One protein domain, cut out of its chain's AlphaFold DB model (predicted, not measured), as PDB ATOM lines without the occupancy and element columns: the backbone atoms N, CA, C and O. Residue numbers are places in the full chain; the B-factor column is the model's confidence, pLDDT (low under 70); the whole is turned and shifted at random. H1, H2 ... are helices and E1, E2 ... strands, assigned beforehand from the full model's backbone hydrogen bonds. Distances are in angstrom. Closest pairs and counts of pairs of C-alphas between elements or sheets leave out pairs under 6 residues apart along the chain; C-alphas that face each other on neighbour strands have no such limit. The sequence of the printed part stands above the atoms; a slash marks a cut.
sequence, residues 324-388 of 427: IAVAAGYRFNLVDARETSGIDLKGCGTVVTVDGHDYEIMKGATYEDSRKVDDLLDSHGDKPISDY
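This is residues 324 to 388 of the 427 residues of an uncharacterized protein of [Ruminococcus] torques (UniProt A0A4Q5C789). Two strand hairpins, E1 with E2 and E3 with E4, join side by side into one strongly twisted, curled sheet, and the long helix H2 packs across E2, E1 and E4, making two layers. E1 lies near the middle, with the short helices H1 and H3 farther out. The 65 printed residues hold three named helices and four named strands in the order E1 E2 H1 E3 E4 H2 H3; the mixed sheet runs E2 E1 E4 E3, and the class is mixed, helices and strands. The whole is compact, with a radius of gyration of the C-alphas of 10.5 A, and spans 30 by 23 by 21 A.

E1, residues 324 to 328, and E2, residues 331 to 336, form an antiparallel hairpin, with N 326 and O 333 within hydrogen-bond range at 3.1 A. H1, residues 337 to 340, only grazes the sheet. E3, residues 345 to 354, bends by 91 degrees at residue 349. It forms an antiparallel hairpin with E4, residues 357 to 364; N 352 and O 359 are within range at 2.9 A. E4 is parallel to E1, with N 362 and O 325 within range at 2.8 A. E2, H1 and E3 make a split strand-helix-strand unit, two strands of one sheet with a helix between them along the chain and with E1 and E4 between them in the sheet; its crossover is right-handed. H2, residues 367 to 380, runs across the strands at a height over the sheet of 7.9 A; its closest C-alphas to E1 are Asp 374 and Ala 328, 5.1 A. H3, residues 385 to 388, is on the sheet but over none of its strands. In H2 every O i to N i+4 pair is within range; H1 and H3 are too short for one.

E1 begins at C-alpha 324 (-12.905, 32.983, -23.821). E1 measures 13.4 A, E2 16.6 A, E3 19.6 A, E4 22.0 A and H2 20.0 A. H3 ends at C-alpha 388 (-0.103, 39.282, -22.743).

The C-alphas of Gly 356 and Glu 368 are farthest apart, 31.5 A. The printed part has no cut, and its links are tight. Residues 349, 356 and 380 have pLDDT under 70.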
ATOM      1  N   ILE A 324     -12.939  31.914 -22.830       84.56
ATOM      2  CA  ILE A 324     -12.905  32.983 -23.821       84.56
ATOM      3  C   ILE A 324     -12.218  34.211 -23.224       84.56
ATOM      4  O   ILE A 324     -12.359  34.509 -22.040       84.56
ATOM      5  N   ALA A 325     -11.428  34.919 -24.031       88.38
ATOM      6  CA  ALA A 325     -10.779  36.147 -23.591       88.38
ATOM      7  C   ALA A 325     -11.665  37.350 -23.925       88.38
ATOM      8  O   ALA A 325     -11.770  37.731 -25.091       88.38
ATOM      9  N   VAL A 326     -12.272  37.969 -22.914       88.62
ATOM     10  CA  VAL A 326     -13.109  39.168 -23.089       88.62
ATOM     11  C   VAL A 326     -12.382  40.420 -22.628       88.62
ATOM     12  O   VAL A 326     -11.553  40.365 -21.720       88.62
ATOM     13  N   ALA A 327     -12.661  41.553 -23.274       87.50
ATOM     14  CA  ALA A 327     -12.012  42.820 -22.973       87.50
ATOM     15  C   ALA A 327     -12.953  44.025 -23.015       87.50
ATOM     16  O   ALA A 327     -13.604  44.285 -24.030       87.50
ATOM     17  N   ALA A 328     -12.860  44.853 -21.977       85.06
ATOM     18  CA  ALA A 328     -13.327  46.229 -21.965       85.06
ATOM     19  C   ALA A 328     -12.108  47.172 -22.001       85.06
ATOM     20  O   ALA A 328     -11.107  47.012 -21.298       85.06
ATOM     21  N   GLY A 329     -12.120  48.130 -22.932       83.56
ATOM     22  CA  GLY A 329     -10.988  49.040 -23.135       83.56
ATOM     23  C   GLY A 329      -9.663  48.326 -23.470       83.56
ATOM     24  O   GLY A 329      -9.518  47.727 -24.547       83.56
ATOM     25  N   TYR A 330      -8.675  48.462 -22.573       82.50
ATOM     26  CA  TYR A 330      -7.318  47.895 -22.682       82.50
ATOM     27  C   TYR A 330      -7.056  46.740 -21.709       82.50
ATOM     28  O   TYR A 330      -5.903  46.316 -21.562       82.50
ATOM     29  N   ARG A 331      -8.097  46.261 -21.030       86.62
ATOM     30  CA  ARG A 331      -7.994  45.247 -19.986       86.62
ATOM     31  C   ARG A 331      -8.825  44.036 -20.385       86.62
ATOM     32  O   ARG A 331      -9.759  44.167 -21.171       86.62
ATOM     33  N   PHE A 332      -8.386  42.856 -19.973       91.88
ATOM     34  CA  PHE A 332      -9.003  41.595 -20.370       91.88
ATOM     35  C   PHE A 332      -8.849  40.540 -19.280       91.88
ATOM     36  O   PHE A 332      -7.951  40.642 -18.438       91.88
ATOM     37  N   ASN A 333      -9.663  39.494 -19.351       91.94
ATOM     38  CA  ASN A 333      -9.472  38.276 -18.576       91.94
ATOM     39  C   ASN A 333     -10.002  37.056 -19.344       91.94
ATOM     40  O   ASN A 333     -10.682  37.206 -20.361       91.94
ATOM     41  N   LEU A 334      -9.635  35.858 -18.881       87.50
ATOM     42  CA  LEU A 334     -10.198  34.599 -19.359       87.50
ATOM     43  C   LEU A 334     -11.392  34.219 -18.498       87.50
ATOM     44  O   LEU A 334     -11.245  34.019 -17.293       87.50
ATOM     45  N   VAL A 335     -12.545  34.080 -19.133       81.62
ATOM     46  CA  VAL A 335     -13.818  33.766 -18.477       81.62
ATOM     47  C   VAL A 335     -14.444  32.563 -19.159       81.62
ATOM     48  O   VAL A 335     -14.057  32.197 -20.265       81.62
ATOM     49  N   ASP A 336     -15.333  31.875 -18.468       80.44
ATOM     50  CA  ASP A 336     -16.142  30.812 -19.052       80.44
ATOM     51  C   ASP A 336     -17.024  31.379 -20.183       80.44
ATOM     52  O   ASP A 336     -17.636  32.433 -20.027       80.44
ATOM     53  N   ALA A 337     -17.113  30.705 -21.335       72.25
ATOM     54  CA  ALA A 337     -18.031  31.103 -22.403       72.25
ATOM     55  C   ALA A 337     -19.496  31.233 -21.930       72.25
ATOM     56  O   ALA A 337     -20.225  32.085 -22.436       72.25
ATOM     57  N   ARG A 338     -19.921  30.446 -20.936       70.81
ATOM     58  CA  ARG A 338     -21.243  30.521 -20.296       70.81
ATOM     59  C   ARG A 338     -21.445  31.843 -19.557       70.81
ATOM     60  O   ARG A 338     -22.529  32.404 -19.650       70.81
ATOM     61  N   GLU A 339     -20.402  32.385 -18.925       73.44
ATOM     62  CA  GLU A 339     -20.433  33.705 -18.263       73.44
ATOM     63  C   GLU A 339     -20.608  34.848 -19.277       73.44
ATOM     64  O   GLU A 339     -20.984  35.958 -18.917       73.44
ATOM     65  N   THR A 340     -20.368  34.582 -20.565       73.38
ATOM     66  CA  THR A 340     -20.602  35.545 -21.652       73.38
ATOM     67  C   THR A 340     -21.946  35.364 -22.358       73.38
ATOM     68  O   THR A 340     -22.233  36.071 -23.327       73.38
ATOM     69  N   SER A 341     -22.780  34.426 -21.896       73.44
ATOM     70  CA  SER A 341     -24.113  34.202 -22.453       73.44
ATOM     71  C   SER A 341     -24.965  35.470 -22.325       73.44
ATOM     72  O   SER A 341     -25.019  36.094 -21.271       73.44
ATOM     73  N   GLY A 342     -25.608  35.893 -23.418       75.06
ATOM     74  CA  GLY A 342     -26.394  37.138 -23.447       75.06
ATOM     75  C   GLY A 342     -25.573  38.429 -23.603       75.06
ATOM     76  O   GLY A 342     -26.125  39.527 -23.467       75.06
ATOM     77  N   ILE A 343     -24.275  38.311 -23.902       80.12
ATOM     78  CA  ILE A 343     -23.413  39.414 -24.337       80.12
ATOM     79  C   ILE A 343     -23.044  39.180 -25.802       80.12
ATOM     80  O   ILE A 343     -22.366  38.205 -26.134       80.12
ATOM     81  N   ASP A 344     -23.427  40.098 -26.690       78.12
ATOM     82  CA  ASP A 344     -22.990  40.001 -28.080       78.12
ATOM     83  C   ASP A 344     -21.500  40.352 -28.164       78.12
ATOM     84  O   ASP A 344     -21.083  41.489 -27.928       78.12
ATOM     85  N   LEU A 345     -20.671  39.366 -28.511       83.25
ATOM     86  CA  LEU A 345     -19.218  39.501 -28.561       83.25
ATOM     87  C   LEU A 345     -18.684  39.528 -29.996       83.25
ATOM     88  O   LEU A 345     -19.068  38.741 -30.862       83.25
ATOM     89  N   LYS A 346     -17.715  40.412 -30.243       76.12
ATOM     90  CA  LYS A 346     -17.037  40.574 -31.530       76.12
ATOM     91  C   LYS A 346     -15.518  40.537 -31.377       76.12
ATOM     92  O   LYS A 346     -14.937  41.272 -30.576       76.12
ATOM     93  N   GLY A 347     -14.867  39.735 -32.217       72.25
ATOM     94  CA  GLY A 347     -13.410  39.678 -32.310       72.25
ATOM     95  C   GLY A 347     -12.809  41.007 -32.764       72.25
ATOM     96  O   GLY A 347     -13.297  41.654 -33.698       72.25
ATOM     97  N   CYS A 348     -11.737  41.434 -32.097       72.88
ATOM     98  CA  CYS A 348     -11.007  42.655 -32.450       72.88
ATOM     99  C   CYS A 348      -9.685  42.386 -33.192       72.88
ATOM    100  O   CYS A 348      -8.915  43.322 -33.432       72.88
ATOM    101  N   GLY A 349      -9.386  41.121 -33.523       64.56
ATOM    102  CA  GLY A 349      -8.150  40.702 -34.193       64.56
ATOM    103  C   GLY A 349      -6.887  40.821 -33.331       64.56
ATOM    104  O   GLY A 349      -5.771  40.660 -33.831       64.56
ATOM    105  N   THR A 350      -7.024  41.128 -32.038       75.62
ATOM    106  CA  THR A 350      -5.912  41.102 -31.080       75.62
ATOM    107  C   THR A 350      -5.880  39.748 -30.395       75.62
ATOM    108  O   THR A 350      -6.891  39.314 -29.867       75.62
ATOM    109  N   VAL A 351      -4.712  39.111 -30.368       75.88
ATOM    110  CA  VAL A 351      -4.510  37.815 -29.709       75.88
ATOM    111  C   VAL A 351      -3.617  37.996 -28.487       75.88
ATOM    112  O   VAL A 351      -2.602  38.702 -28.551       75.88
ATOM    113  N   VAL A 352      -3.991  37.359 -27.383       78.44
ATOM    114  CA  VAL A 352      -3.224  37.284 -26.136       78.44
ATOM    115  C   VAL A 352      -2.805  35.845 -25.870       78.44
ATOM    116  O   VAL A 352      -3.525  34.918 -26.226       78.44
ATOM    117  N   THR A 353      -1.642  35.657 -25.253       80.44
ATOM    118  CA  THR A 353      -1.161  34.336 -24.844       80.44
ATOM    119  C   THR A 353      -1.203  34.242 -23.323       80.44
ATOM    120  O   THR A 353      -0.514  35.003 -22.642       80.44
ATOM    121  N   VAL A 354      -1.995  33.313 -22.793       78.25
ATOM    122  CA  VAL A 354      -2.151  33.051 -21.354       78.25
ATOM    123  C   VAL A 354      -1.908  31.563 -21.127       78.25
ATOM    124  O   VAL A 354      -2.427  30.738 -21.870       78.25
ATOM    125  N   ASP A 355      -1.041  31.224 -20.173       78.62
ATOM    126  CA  ASP A 355      -0.668  29.838 -19.840       78.62
ATOM    127  C   ASP A 355      -0.231  28.973 -21.041       78.62
ATOM    128  O   ASP A 355      -0.373  27.757 -21.055       78.62
ATOM    129  N   GLY A 356       0.352  29.609 -22.064       67.38
ATOM    130  CA  GLY A 356       0.823  28.938 -23.282       67.38
ATOM    131  C   GLY A 356      -0.250  28.719 -24.354       67.38
ATOM    132  O   GLY A 356       0.076  28.197 -25.420       67.38
ATOM    133  N   HIS A 357      -1.482  29.165 -24.110       70.88
ATOM    134  CA  HIS A 357      -2.600  29.108 -25.047       70.88
ATOM    135  C   HIS A 357      -2.908  30.494 -25.620       70.88
ATOM    136  O   HIS A 357      -2.814  31.507 -24.927       70.88
ATOM    137  N   ASP A 358      -3.251  30.535 -26.906       73.12
ATOM    138  CA  ASP A 358      -3.587  31.768 -27.609       73.12
ATOM    139  C   ASP A 358      -5.099  31.972 -27.638       73.12
ATOM    140  O   ASP A 358      -5.833  31.097 -28.093       73.12
ATOM    141  N   TYR A 359      -5.537  33.159 -27.233       80.31
ATOM    142  CA  TYR A 359      -6.940  33.551 -27.229       80.31
ATOM    143  C   TYR A 359      -7.126  34.832 -28.035       80.31
ATOM    144  O   TYR A 359      -6.389  35.809 -27.854       80.31
ATOM    145  N   GLU A 360      -8.107  34.843 -28.936       81.94
ATOM    146  CA  GLU A 360      -8.556  36.089 -29.549       81.94
ATOM    147  C   GLU A 360      -9.335  36.910 -28.519       81.94
ATOM    148  O   GLU A 360     -10.190  36.391 -27.808       81.94
ATOM    149  N   ILE A 361      -9.020  38.201 -28.442       82.62
ATOM    150  CA  ILE A 361      -9.731  39.149 -27.598       82.62
ATOM    151  C   ILE A 361     -11.075  39.488 -28.236       82.62
ATOM    152  O   ILE A 361     -11.141  40.096 -29.316       82.62
ATOM    153  N   MET A 362     -12.120  39.182 -27.484       85.69
ATOM    154  CA  MET A 362     -13.507  39.479 -27.783       85.69
ATOM    155  C   MET A 362     -13.940  40.735 -27.032       85.69
ATOM    156  O   MET A 362     -13.601  40.928 -25.867       85.69
ATOM    157  N   LYS A 363     -14.666  41.623 -27.705       82.62
ATOM    158  CA  LYS A 363     -15.211  42.855 -27.118       82.62
ATOM    159  C   LYS A 363     -16.716  42.888 -27.310       82.62
ATOM    160  O   LYS A 363     -17.197  42.307 -28.280       82.62
ATOM    161  N   GLY A 364     -17.429  43.608 -26.449       84.44
ATOM    162  CA  GLY A 364     -18.849  43.872 -26.662       84.44
ATOM    163  C   GLY A 364     -19.100  44.462 -28.053       84.44
ATOM    164  O   GLY A 364     -18.380  45.361 -28.503       84.44
ATOM    165  N   ALA A 365     -20.083  43.921 -28.767       82.94
ATOM    166  CA  ALA A 365     -20.466  44.377 -30.095       82.94
ATOM    167  C   ALA A 365     -21.118  45.766 -30.035       82.94
ATOM    168  O   ALA A 365     -20.934  46.573 -30.953       82.94
ATOM    169  N   THR A 366     -21.826  46.058 -28.939       78.38
ATOM    170  CA  THR A 366     -22.424  47.360 -28.639       78.38
ATOM    171  C   THR A 366     -21.820  48.007 -27.385       78.38
ATOM    172  O   THR A 366     -20.970  47.433 -26.697       78.38
ATOM    173  N   TYR A 367     -22.239  49.244 -27.094       75.00
ATOM    174  CA  TYR A 367     -21.877  49.931 -25.848       75.00
ATOM    175  C   TYR A 367     -22.398  49.178 -24.618       75.00
ATOM    176  O   TYR A 367     -21.665  49.029 -23.646       75.00
ATOM    177  N   GLU A 368     -23.624  48.663 -24.696       75.75
ATOM    178  CA  GLU A 368     -24.267  47.931 -23.607       75.75
ATOM    179  C   GLU A 368     -23.548  46.608 -23.330       75.75
ATOM    180  O   GLU A 368     -23.211  46.308 -22.189       75.75
ATOM    181  N   ASP A 369     -23.186  45.871 -24.384       72.00
ATOM    182  CA  ASP A 369     -22.373  44.655 -24.260       72.00
ATOM    183  C   ASP A 369     -20.983  44.959 -23.700       72.00
ATOM    184  O   ASP A 369     -20.433  44.189 -22.920       72.00
ATOM    185  N   SER A 370     -20.399  46.100 -24.075       76.75
ATOM    186  CA  SER A 370     -19.098  46.517 -23.547       76.75
ATOM    187  C   SER A 370     -19.163  46.845 -22.057       76.75
ATOM    188  O   SER A 370     -18.178  46.602 -21.369       76.75
ATOM    189  N   ARG A 371     -20.297  47.366 -21.567       83.81
ATOM    190  CA  ARG A 371     -20.542  47.605 -20.138       83.81
ATOM    191  C   ARG A 371     -20.641  46.286 -19.374       83.81
ATOM    192  O   ARG A 371     -19.913  46.112 -18.411       83.81
ATOM    193  N   LYS A 372     -21.417  45.324 -19.885       75.31
ATOM    194  CA  LYS A 372     -21.509  43.972 -19.302       75.31
ATOM    195  C   LYS A 372     -20.149  43.267 -19.239       75.31
ATOM    196  O   LYS A 372     -19.842  42.597 -18.262       75.31
ATOM    197  N   VAL A 373     -19.311  43.431 -20.270       79.00
ATOM    198  CA  VAL A 373     -17.931  42.913 -20.252       79.00
ATOM    199  C   VAL A 373     -17.074  43.622 -19.199       79.00
ATOM    200  O   VAL A 373     -16.236  42.968 -18.593       79.00
ATOM    201  N   ASP A 374     -17.245  44.928 -18.986       82.69
ATOM    202  CA  ASP A 374     -16.514  45.694 -17.961       82.69
ATOM    203  C   ASP A 374     -16.894  45.222 -16.549       82.69
ATOM    204  O   ASP A 374     -16.010  44.882 -15.766       82.69
ATOM    205  N   ASP A 375     -18.193  45.054 -16.278       80.25
ATOM    206  CA  ASP A 375     -18.711  44.529 -15.005       80.25
ATOM    207  C   ASP A 375     -18.154  43.121 -14.708       80.25
ATOM    208  O   ASP A 375     -17.764  42.796 -13.584       80.25
ATOM    209  N   LEU A 376     -18.044  42.290 -15.749       80.88
ATOM    210  CA  LEU A 376     -17.472  40.949 -15.669       80.88
ATOM    211  C   LEU A 376     -15.950  40.981 -15.426       80.88
ATOM    212  O   LEU A 376     -15.389  40.127 -14.742       80.88
ATOM    213  N   LEU A 377     -15.243  41.985 -15.935       84.88
ATOM    214  CA  LEU A 377     -13.826  42.171 -15.618       84.88
ATOM    215  C   LEU A 377     -13.603  42.690 -14.193       84.88
ATOM    216  O   LEU A 377     -12.595  42.330 -13.582       84.88
ATOM    217  N   ASP A 378     -14.529  43.472 -13.645       80.88
ATOM    218  CA  ASP A 378     -14.461  43.940 -12.261       80.88
ATOM    219  C   ASP A 378     -14.664  42.796 -11.250       80.88
ATOM    220  O   ASP A 378     -13.984  42.764 -10.218       80.88
ATOM    221  N   SER A 379     -15.516  41.810 -11.559       72.25
ATOM    222  CA  SER A 379     -15.753  40.641 -10.695       72.25
ATOM    223  C   SER A 379     -14.625  39.601 -10.752       72.25
ATOM    224  O   SER A 379     -14.181  39.102  -9.714       72.25
ATOM    225  N   HIS A 380     -14.100  39.300 -11.943       68.44
ATOM    226  CA  HIS A 380     -13.025  38.311 -12.127       68.44
ATOM    227  C   HIS A 380     -11.614  38.899 -11.963       68.44
ATOM    228  O   HIS A 380     -10.611  38.169 -11.986       68.44
ATOM    229  N   GLY A 381     -11.527  40.222 -11.822       76.44
ATOM    230  CA  GLY A 381     -10.301  40.987 -11.965       76.44
ATOM    231  C   GLY A 381      -9.830  41.037 -13.417       76.44
ATOM    232  O   GLY A 381     -10.210  40.229 -14.267       76.44
ATOM    233  N   ASP A 382      -8.931  41.969 -13.709       84.12
ATOM    234  CA  ASP A 382      -8.487  42.201 -15.074       84.12
ATOM    235  C   ASP A 382      -6.960  42.195 -15.216       84.12
ATOM    236  O   ASP A 382      -6.176  42.318 -14.266       84.12
ATOM    237  N   LYS A 383      -6.508  42.028 -16.456       86.75
ATOM    238  CA  LYS A 383      -5.095  42.052 -16.823       86.75
ATOM    239  C   LYS A 383      -4.898  43.019 -17.982       86.75
ATOM    240  O   LYS A 383      -5.745  43.100 -18.872       86.75
ATOM    241  N   PRO A 384      -3.793  43.777 -18.016       82.44
ATOM    242  CA  PRO A 384      -3.547  44.696 -19.116       82.44
ATOM    243  C   PRO A 384      -3.206  43.898 -20.380       82.44
ATOM    244  O   PRO A 384      -2.273  43.094 -20.393       82.44
ATOM    245  N   ILE A 385      -3.921  44.151 -21.480       80.88
ATOM    246  CA  ILE A 385      -3.713  43.445 -22.757       80.88
ATOM    247  C   ILE A 385      -2.255  43.560 -23.223       80.88
ATOM    248  O   ILE A 385      -1.720  42.631 -23.821       80.88
ATOM    249  N   SER A 386      -1.582  44.681 -22.938       77.25
ATOM    250  CA  SER A 386      -0.188  44.934 -23.332       77.25
ATOM    251  C   SER A 386       0.798  43.860 -22.887       77.25
ATOM    252  O   SER A 386       1.771  43.608 -23.601       77.25
ATOM    253  N   ASP A 387       0.544  43.246 -21.736       81.44
ATOM    254  CA  ASP A 387       1.496  42.354 -21.076       81.44
ATOM    255  C   ASP A 387       1.390  40.926 -21.625       81.44
ATOM    256  O   ASP A 387       2.358  40.169 -21.591       81.44
ATOM    257  N   TYR A 388       0.239  40.605 -22.222       85.31
ATOM    258  CA  TYR A 388      -0.103  39.282 -22.743       85.31
ATOM    259  C   TYR A 388      -0.256  39.262 -24.264       85.31
ATOM    260  O   TYR A 388      -0.335  38.194 -24.868       85.31
TER     261      TYR A 388